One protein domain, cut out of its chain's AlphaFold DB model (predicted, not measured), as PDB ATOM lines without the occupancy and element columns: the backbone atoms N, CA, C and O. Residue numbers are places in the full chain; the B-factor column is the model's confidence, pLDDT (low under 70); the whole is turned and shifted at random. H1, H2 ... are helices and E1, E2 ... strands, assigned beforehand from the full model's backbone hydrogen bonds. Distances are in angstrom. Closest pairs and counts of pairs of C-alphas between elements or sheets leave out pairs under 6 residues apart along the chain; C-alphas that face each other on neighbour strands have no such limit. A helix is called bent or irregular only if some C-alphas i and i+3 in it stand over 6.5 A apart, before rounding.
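What this domain is: This is residues 22 to 87 of the 92 residues of an uncharacterized protein of Nitrospinae bacterium RIFCSPLOWO2_12_FULL_45_22 (UniProt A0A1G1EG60). A small pair of parallel strands, E1 and E2, sits between two helices, H1 on one side and H2 on the other, and from the far end of E2 an arm of two helices, H3 and H4, leads away. H3 and H4 meet only at a corner, and the far part of H4 sticks out with residues 78 to 85, so that the arm gives the domain its length. The printed part has 66 residues with four named helices and two named strands, in the order H1, E1, H2, E2, H3, H4, and its one sheet has the order E1, E2, parallel. The class is mostly helix. The whole is loose, with a radius of gyration of the C-alphas of 14.0 A, and elongated, with spans of 37 by 24 by 22 A.

Where its parts are: H1 is residues 22 to 35, the longest helix by residues, 20.0 A from first to last C-alpha; C-alpha 22 is at (217.101, 295.752, 75.124). E1 follows as residues 40 to 43, 9.7 A long, with C-alpha 40 at (211.107, 286.026, 60.776). H2 is the short helix of residues 49 to 54, 8.7 A long. E2 is residues 58 to 61, 10.1 A long, and H3, residues 62 to 71, 14.4 A long, follows it with no residue between. H4 is residues 74 to 85, 18.1 A long, ending with C-alpha 85 at (185.900, 296.374, 59.544). H4 is neither bent nor irregular, but only just: C-alphas 74 and 77 are 6.2 A apart.

How they stand to each other: E1 and E2 are parallel neighbours, with 31 degrees between their directions. C-alphas 41 and 59 face each other at 4.9 A. N 41 and O 58 are within hydrogen-bond range at 2.9 A, and so are N 60 and O 41 at 2.8 A. E1, H2 and E2 form a strand-helix-strand unit, two parallel neighbour strands with a helix between them along the chain, and its crossover is right-handed. The closest C-alphas of H2 and E2 are those of Lys 49 and Pro 59, 6.3 A apart; those of E1 and H2 are Cys 41 and Leu 52, 7.7 A apart. The closest C-alphas of H1 and E2 are those of Ala 30 and Thr 58, 6.6 A apart; for H1 and E1 they are those of Lys 34 and Ile 40, also 6.6 A apart. H1 and H2 are apart. The closest C-alphas of E1 and H3 are those of Tyr 43 and Ala 62, 6.0 A apart. H3 and H4 touch only at the corner by their link, and only just, with 3 pairs of C-alphas within 8 A; H4 does so with residues 75 to 76 alone. The closest pair there is the C-alphas of Ala 70 and Val 76, 5.8 A apart. Their lines stand at a steep tilt of 60 degrees, opposite ways. H4 is apart from H1, H2, E1 and E2. In H1, H2 and H3 every O i to N i+4 pair is within hydrogen-bond range, and in H4 6 of 8 are.

The domain as a whole: The printed part runs from residue 22 to residue 87 of a chain of 92 residues and has no cut. The two C-alphas farthest apart are those of Ala 54 and Val 85, 38.8 A. The five links are tight. Residues 70 to 75 and residues 78 to 87, of which 78 to 85 belong to H4, stand free. The body without them spans 33 by 26 by 20 A. The mean pLDDT of the printed part is 90.8, and residues 74 to 75 are under 70.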
ATOM      1  N   LEU A  22     216.968 297.125  75.634       93.25
ATOM      2  CA  LEU A  22     217.101 295.752  75.124       93.25
ATOM      3  C   LEU A  22     215.934 295.361  74.211       93.25
ATOM      4  O   LEU A  22     216.144 294.804  73.139       93.25
ATOM      5  N   ILE A  23     214.703 295.708  74.595       90.44
ATOM      6  CA  ILE A  23     213.510 295.479  73.769       90.44
ATOM      7  C   ILE A  23     213.610 296.250  72.444       90.44
ATOM      8  O   ILE A  23     213.312 295.708  71.378       90.44
ATOM      9  N   LYS A  24     214.030 297.522  72.485       91.50
ATOM     10  CA  LYS A  24     214.194 298.344  71.275       91.50
ATOM     11  C   LYS A  24     215.251 297.757  70.341       91.50
ATOM     12  O   LYS A  24     214.988 297.648  69.144       91.50
ATOM     13  N   ASP A  25     216.398 297.371  70.891       95.62
ATOM     14  CA  ASP A  25     217.493 296.740  70.154       95.62
ATOM     15  C   ASP A  25     217.054 295.414  69.517       95.62
ATOM     16  O   ASP A  25     217.270 295.195  68.325       95.62
ATOM     17  N   PHE A  26     216.327 294.578  70.263       93.88
ATOM     18  CA  PHE A  26     215.757 293.330  69.757       93.88
ATOM     19  C   PHE A  26     214.882 293.550  68.511       93.88
ATOM     20  O   PHE A  26     215.119 292.939  67.464       93.88
ATOM     21  N   TYR A  27     213.912 294.471  68.571       93.38
ATOM     22  CA  TYR A  27     213.060 294.764  67.413       93.38
ATOM     23  C   TYR A  27     213.815 295.464  66.274       93.38
ATOM     24  O   TYR A  27     213.471 295.267  65.107       93.38
ATOM     25  N   ALA A  28     214.831 296.280  66.571       95.69
ATOM     26  CA  ALA A  28     215.674 296.896  65.548       95.69
ATOM     27  C   ALA A  28     216.448 295.831  64.756       95.69
ATOM     28  O   ALA A  28     216.376 295.812  63.525       95.69
ATOM     29  N   LYS A  29     217.080 294.883  65.457       95.25
ATOM     30  CA  LYS A  29     217.779 293.738  64.858       95.25
ATOM     31  C   LYS A  29     216.839 292.851  64.048       95.25
ATOM     32  O   LYS A  29     217.179 292.470  62.933       95.25
ATOM     33  N   ALA A  30     215.636 292.567  64.548       94.94
ATOM     34  CA  ALA A  30     214.646 291.791  63.798       94.94
ATOM     35  C   ALA A  30     214.226 292.483  62.488       94.94
ATOM     36  O   ALA A  30     214.156 291.846  61.438       94.94
ATOM     37  N   ARG A  31     214.004 293.805  62.515       95.56
ATOM     38  CA  ARG A  31     213.708 294.584  61.300       95.56
ATOM     39  C   ARG A  31     214.880 294.595  60.327       95.56
ATOM     40  O   ARG A  31     214.651 294.510  59.125       95.56
ATOM     41  N   GLN A  32     216.108 294.698  60.829       97.19
ATOM     42  CA  GLN A  32     217.305 294.619  59.996       97.19
ATOM     43  C   GLN A  32     217.409 293.248  59.319       97.19
ATOM     44  O   GLN A  32     217.498 293.189  58.098       97.19
ATOM     45  N   LYS A  33     217.275 292.154  60.075       95.12
ATOM     46  CA  LYS A  33     217.271 290.789  59.533       95.12
ATOM     47  C   LYS A  33     216.200 290.589  58.458       95.12
ATOM     48  O   LYS A  33     216.486 290.005  57.419       95.12
ATOM     49  N   LYS A  34     214.998 291.146  58.655       95.56
ATOM     50  CA  LYS A  34     213.944 291.143  57.627       95.56
ATOM     51  C   LYS A  34     214.387 291.862  56.346       95.56
ATOM     52  O   LYS A  34     214.127 291.364  55.258       95.56
ATOM     53  N   LYS A  35     215.049 293.023  56.461       96.88
ATOM     54  CA  LYS A  35     215.593 293.767  55.306       96.88
ATOM     55  C   LYS A  35     216.710 293.002  54.591       96.88
ATOM     56  O   LYS A  35     216.815 293.101  53.378       96.88
ATOM     57  N   GLU A  36     217.504 292.235  55.331       96.50
ATOM     58  CA  GLU A  36     218.547 291.342  54.806       96.50
ATOM     59  C   GLU A  36     217.981 290.056  54.168       96.50
ATOM     60  O   GLU A  36     218.747 289.205  53.727       96.50
ATOM     61  N   GLY A  37     216.655 289.877  54.136       96.25
ATOM     62  CA  GLY A  37     216.006 288.688  53.573       96.25
ATOM     63  C   GLY A  37     215.986 287.473  54.504       96.25
ATOM     64  O   GLY A  37     215.599 286.387  54.076       96.25
ATOM     65  N   LYS A  38     216.367 287.625  55.778       95.69
ATOM     66  CA  LYS A  38     216.327 286.524  56.749       95.69
ATOM     67  C   LYS A  38     214.898 286.256  57.235       95.69
ATOM     68  O   LYS A  38     214.138 287.206  57.461       95.69
ATOM     69  N   PRO A  39     214.538 284.981  57.463       96.25
ATOM     70  CA  PRO A  39     213.201 284.612  57.902       96.25
ATOM     71  C   PRO A  39     212.901 285.113  59.321       96.25
ATOM     72  O   PRO A  39     213.714 285.011  60.247       96.25
ATOM     73  N   ILE A  40     211.684 285.629  59.490       96.62
ATOM     74  CA  ILE A  40     211.107 286.026  60.776       96.62
ATOM     75  C   ILE A  40     209.893 285.133  61.031       96.62
ATOM     76  O   ILE A  40     209.009 285.056  60.178       96.62
ATOM     77  N   CYS A  41     209.825 284.497  62.197       95.50
ATOM     78  CA  CYS A  41     208.683 283.679  62.602       95.50
ATOM     79  C   CYS A  41     207.959 284.345  63.769       95.50
ATOM     80  O   CYS A  41     208.580 284.693  64.771       95.50
ATOM     81  N   TRP A  42     206.647 284.519  63.636       95.19
ATOM     82  CA  TRP A  42     205.787 284.893  64.752       95.19
ATOM     83  C   TRP A  42     205.324 283.623  65.454       95.19
ATOM     84  O   TRP A  42     204.818 282.716  64.798       95.19
ATOM     85  N   TYR A  43     205.523 283.552  66.766       94.44
ATOM     86  CA  TYR A  43     205.208 282.366  67.558       94.44
ATOM     87  C   TYR A  43     204.365 282.718  68.786       94.44
ATOM     88  O   TYR A  43     204.352 283.865  69.249       94.44
ATOM     89  N   MET A  44     203.676 281.703  69.302       92.44
ATOM     90  CA  MET A  44     202.865 281.757  70.520       92.44
ATOM     91  C   MET A  44     203.612 281.109  71.686       92.44
ATOM     92  O   MET A  44     204.492 280.269  71.469       92.44
ATOM     93  N   SER A  45     203.258 281.463  72.921       89.06
ATOM     94  CA  SER A  45     203.784 280.793  74.112       89.06
ATOM     95  C   SER A  45     203.687 279.263  74.000       89.06
ATOM     96  O   SER A  45     202.726 278.715  73.464       89.06
ATOM     97  N   GLY A  46     204.721 278.569  74.477       88.88
ATOM     98  CA  GLY A  46     204.839 277.109  74.398       88.88
ATOM     99  C   GLY A  46     205.638 276.584  73.200       88.88
ATOM    100  O   GLY A  46     206.110 275.452  73.255       88.88
ATOM    101  N   VAL A  47     205.875 277.389  72.156       91.38
ATOM    102  CA  VAL A  47     206.785 276.985  71.066       91.38
ATOM    103  C   VAL A  47     208.248 277.073  71.542       91.38
ATOM    104  O   VAL A  47     208.660 278.124  72.046       91.38
ATOM    105  N   PRO A  48     209.070 276.020  71.351       93.00
ATOM    106  CA  PRO A  48     210.494 276.043  71.689       93.00
ATOM    107  C   PRO A  48     211.268 276.938  70.707       93.00
ATOM    108  O   PRO A  48     211.768 276.494  69.671       93.00
ATOM    109  N   LYS A  49     211.362 278.233  71.024       93.81
ATOM    110  CA  LYS A  49     212.040 279.259  70.204       93.81
ATOM    111  C   LYS A  49     213.516 278.950  69.930       93.81
ATOM    112  O   LYS A  49     214.081 279.467  68.972       93.81
ATOM    113  N   GLU A  50     214.137 278.121  70.758       96.12
ATOM    114  CA  GLU A  50     215.509 277.645  70.609       96.12
ATOM    115  C   GLU A  50     215.693 276.900  69.278       96.12
ATOM    116  O   GLU A  50     216.713 277.088  68.617       96.12
ATOM    117  N   LEU A  51     214.678 276.149  68.825       96.12
ATOM    118  CA  LEU A  51     214.694 275.501  67.509       96.12
ATOM    119  C   LEU A  51     214.658 276.526  66.371       96.12
ATOM    120  O   LEU A  51     215.385 276.385  65.394       96.12
ATOM    121  N   LEU A  52     213.865 277.592  66.515       95.50
ATOM    122  CA  LEU A  52     213.802 278.668  65.521       95.50
ATOM    123  C   LEU A  52     215.161 279.362  65.391       95.50
ATOM    124  O   LEU A  52     215.641 279.562  64.278       95.50
ATOM    125  N   TYR A  53     215.827 279.642  66.515       95.12
ATOM    126  CA  TYR A  53     217.183 280.185  66.493       95.12
ATOM    127  C   TYR A  53     218.193 279.236  65.842       95.12
ATOM    128  O   TYR A  53     219.033 279.704  65.079       95.12
ATOM    129  N   ALA A  54     218.101 277.927  66.103       96.75
ATOM    130  CA  ALA A  54     218.975 276.928  65.485       96.75
ATOM    131  C   ALA A  54     218.799 276.838  63.956       96.75
ATOM    132  O   ALA A  54     219.729 276.458  63.254       96.75
ATOM    133  N   MET A  55     217.626 277.215  63.444       96.12
ATOM    134  CA  MET A  55     217.319 277.293  62.011       96.12
ATOM    135  C   MET A  55     217.622 278.672  61.396       96.12
ATOM    136  O   MET A  55     217.163 278.961  60.292       96.12
ATOM    137  N   ASP A  56     218.324 279.555  62.115       94.50
ATOM    138  CA  ASP A  56     218.565 280.955  61.726       94.50
ATOM    139  C   ASP A  56     217.285 281.789  61.503       94.50
ATOM    140  O   ASP A  56     217.299 282.861  60.885       94.50
ATOM    141  N   ILE A  57     216.166 281.347  62.078       95.44
ATOM    142  CA  ILE A  57     214.888 282.054  62.060       95.44
ATOM    143  C   ILE A  57     214.823 282.973  63.275       95.44
ATOM    144  O   ILE A  57     215.084 282.570  64.405       95.44
ATOM    145  N   THR A  58     214.447 284.236  63.065       95.81
ATOM    146  CA  THR A  58     214.267 285.173  64.186       95.81
ATOM    147  C   THR A  58     212.854 285.049  64.753       95.81
ATOM    148  O   THR A  58     211.902 285.379  64.041       95.81
ATOM    149  N   PRO A  59     212.688 284.610  66.012       95.69
ATOM    150  CA  PRO A  59     211.376 284.420  66.606       95.69
ATOM    151  C   PRO A  59     210.848 285.723  67.224       95.69
ATOM    152  O   PRO A  59     211.556 286.396  67.971       95.69
ATOM    153  N   ILE A  60     209.589 286.066  66.958       95.06
ATOM    154  CA  ILE A  60     208.858 287.196  67.550       95.06
ATOM    155  C   ILE A  60     207.639 286.657  68.293       95.06
ATOM    156  O   ILE A  60     206.790 286.001  67.700       95.06
ATOM    157  N   MET A  61     207.543 286.936  69.594       92.88
ATOM    158  CA  MET A  61     206.408 286.481  70.397       92.88
ATOM    159  C   MET A  61     205.205 287.392  70.158       92.88
ATOM    160  O   MET A  61     205.259 288.581  70.492       92.88
ATOM    161  N   ALA A  62     204.126 286.839  69.609       89.81
ATOM    162  CA  ALA A  62     202.940 287.616  69.251       89.81
ATOM    163  C   ALA A  62     202.268 288.244  70.486       89.81
ATOM    164  O   ALA A  62     202.018 289.449  70.507       89.81
ATOM    165  N   GLU A  63     202.083 287.464  71.554       87.88
ATOM    166  CA  GLU A  63     201.447 287.899  72.811       87.88
ATOM    167  C   GLU A  63     202.245 289.007  73.515       87.88
ATOM    168  O   GLU A  63     201.701 289.966  74.064       87.88
ATOM    169  N   GLY A  64     203.576 288.913  73.463       85.94
ATOM    170  CA  GLY A  64     204.447 289.942  74.020       85.94
ATOM    171  C   GLY A  64     204.360 291.250  73.241       85.94
ATOM    172  O   GLY A  64     204.496 292.327  73.825       85.94
ATOM    173  N   PHE A  65     204.154 291.179  71.926       85.00
ATOM    174  CA  PHE A  65     203.981 292.357  71.085       85.00
ATOM    175  C   PHE A  65     202.614 293.014  71.311       85.00
ATOM    176  O   PHE A  65     202.565 294.230  71.506       85.00
ATOM    177  N   SER A  66     201.528 292.237  71.366       82.56
ATOM    178  CA  SER A  66     200.180 292.769  71.611       82.56
ATOM    179  C   SER A  66     200.072 293.452  72.978       82.56
ATOM    180  O   SER A  66     199.608 294.591  73.051       82.56
ATOM    181  N   GLY A  67     200.616 292.849  74.042       84.19
ATOM    182  CA  GLY A  67     200.657 293.472  75.371       84.19
ATOM    183  C   GLY A  67     201.455 294.783  75.404       84.19
ATOM    184  O   GLY A  67     201.033 295.765  76.017       84.19
ATOM    185  N   GLN A  68     202.584 294.850  74.688       84.31
ATOM    186  CA  GLN A  68     203.369 296.085  74.561       84.31
ATOM    187  C   GLN A  68     202.636 297.179  73.783       84.31
ATOM    188  O   GLN A  68     202.789 298.360  74.104       84.31
ATOM    189  N   MET A  69     201.881 296.804  72.753       83.88
ATOM    190  CA  MET A  69     201.058 297.741  71.995       83.88
ATOM    191  C   MET A  69     199.921 298.277  72.867       83.88
ATOM    192  O   MET A  69     199.742 299.493  72.926       83.88
ATOM    193  N   ALA A  70     199.235 297.410  73.616       83.62
ATOM    194  CA  ALA A  70     198.161 297.801  74.531       83.62
ATOM    195  C   ALA A  70     198.657 298.758  75.622       83.62
ATOM    196  O   ALA A  70     198.027 299.781  75.885       83.62
ATOM    197  N   ALA A  71     199.846 298.508  76.178       83.62
ATOM    198  CA  ALA A  71     200.468 299.396  77.159       83.62
ATOM    199  C   ALA A  71     200.792 300.803  76.613       83.62
ATOM    200  O   ALA A  71     200.959 301.738  77.393       83.62
ATOM    201  N   LYS A  72     200.894 300.966  75.286       79.00
ATOM    202  CA  LYS A  72     201.105 302.265  74.625       79.00
ATOM    203  C   LYS A  72     199.796 302.979  74.260       79.00
ATOM    204  O   LYS A  72     199.861 304.089  73.741       79.00
ATOM    205  N   GLY A  73     198.639 302.377  74.547       70.06
ATOM    206  CA  GLY A  73     197.315 302.995  74.456       70.06
ATOM    207  C   GLY A  73     196.846 303.261  73.026       70.06
ATOM    208  O   GLY A  73     196.166 302.438  72.418       70.06
ATOM    209  N   GLU A  74     197.206 304.419  72.478       66.00
ATOM    210  CA  GLU A  74     196.562 305.014  71.294       66.00
ATOM    211  C   GLU A  74     196.748 304.222  69.993       66.00
ATOM    212  O   GLU A  74     195.980 304.378  69.044       66.00
ATOM    213  N   ALA A  75     197.762 303.360  69.924       68.69
ATOM    214  CA  ALA A  75     198.023 302.579  68.723       68.69
ATOM    215  C   ALA A  75     197.058 301.394  68.563       68.69
ATOM    216  O   ALA A  75     196.803 300.992  67.436       68.69
ATOM    217  N   VAL A  76     196.524 300.833  69.654       81.69
ATOM    218  CA  VAL A  76     195.750 299.580  69.593       81.69
ATOM    219  C   VAL A  76     194.331 299.785  69.090       81.69
ATOM    220  O   VAL A  76     193.878 298.974  68.291       81.69
ATOM    221  N   ALA A  77     193.666 300.875  69.479       84.62
ATOM    222  CA  ALA A  77     192.290 301.154  69.057       84.62
ATOM    223  C   ALA A  77     192.138 301.120  67.527       84.62
ATOM    224  O   ALA A  77     191.269 300.431  67.014       84.62
ATOM    225  N   LYS A  78     193.078 301.736  66.798       87.44
ATOM    226  CA  LYS A  78     193.084 301.762  65.325       87.44
ATOM    227  C   LYS A  78     193.187 300.371  64.698       87.44
ATOM    228  O   LYS A  78     192.603 300.126  63.651       87.44
ATOM    229  N   TYR A  79     193.962 299.472  65.309       87.94
ATOM    230  CA  TYR A  79     194.103 298.104  64.806       87.94
ATOM    231  C   TYR A  79     192.880 297.245  65.140       87.94
ATOM    232  O   TYR A  79     192.523 296.393  64.334       87.94
ATOM    233  N   LEU A  80     192.234 297.478  66.287       88.62
ATOM    234  CA  LEU A  80     190.989 296.800  66.652       88.62
ATOM    235  C   LEU A  80     189.823 297.251  65.763       88.62
ATOM    236  O   LEU A  80     189.117 296.406  65.232       88.62
ATOM    237  N   GLU A  81     189.679 298.557  65.525       90.38
ATOM    238  CA  GLU A  81     188.680 299.110  64.598       90.38
ATOM    239  C   GLU A  81     188.867 298.560  63.178       90.38
ATOM    240  O   GLU A  81     187.899 298.181  62.524       90.38
ATOM    241  N   LEU A  82     190.116 298.456  62.706       90.56
ATOM    242  CA  LEU A  82     190.410 297.842  61.410       90.56
ATOM    243  C   LEU A  82     190.007 296.362  61.377       90.56
ATOM    244  O   LEU A  82     189.445 295.909  60.386       90.56
ATOM    245  N   ALA A  83     190.274 295.610  62.448       90.31
ATOM    246  CA  ALA A  83     189.875 294.209  62.531       90.31
ATOM    247  C   ALA A  83     188.342 294.047  62.509       90.31
ATOM    248  O   ALA A  83     187.838 293.165  61.818       90.31
ATOM    249  N   GLU A  84     187.597 294.925  63.189       91.31
ATOM    250  CA  GLU A  84     186.126 294.935  63.144       91.31
ATOM    251  C   GLU A  84     185.602 295.203  61.718       91.31
ATOM    252  O   GLU A  84     184.665 294.538  61.272       91.31
ATOM    253  N   VAL A  85     186.237 296.112  60.962       94.00
ATOM    254  CA  VAL A  85     185.900 296.374  59.544       94.00
ATOM    255  C   VAL A  85     186.147 295.150  58.654       94.00
ATOM    256  O   VAL A  85     185.364 294.890  57.742       94.00
ATOM    257  N   GLU A  86     187.195 294.376  58.933       93.50
ATOM    258  CA  GLU A  86     187.511 293.120  58.231       93.50
ATOM    259  C   GLU A  86     186.602 291.945  58.659       93.50
ATOM    260  O   GLU A  86     186.733 290.833  58.147       93.50
ATOM    261  N   GLY A  87     185.657 292.176  59.579       92.56
ATOM    262  CA  GLY A  87     184.669 291.189  60.016       92.56
ATOM    263  C   GLY A  87     185.088 290.344  61.221       92.56
ATOM    264  O   GLY A  87     184.402 289.370  61.537       92.56
TER     265      GLY A  87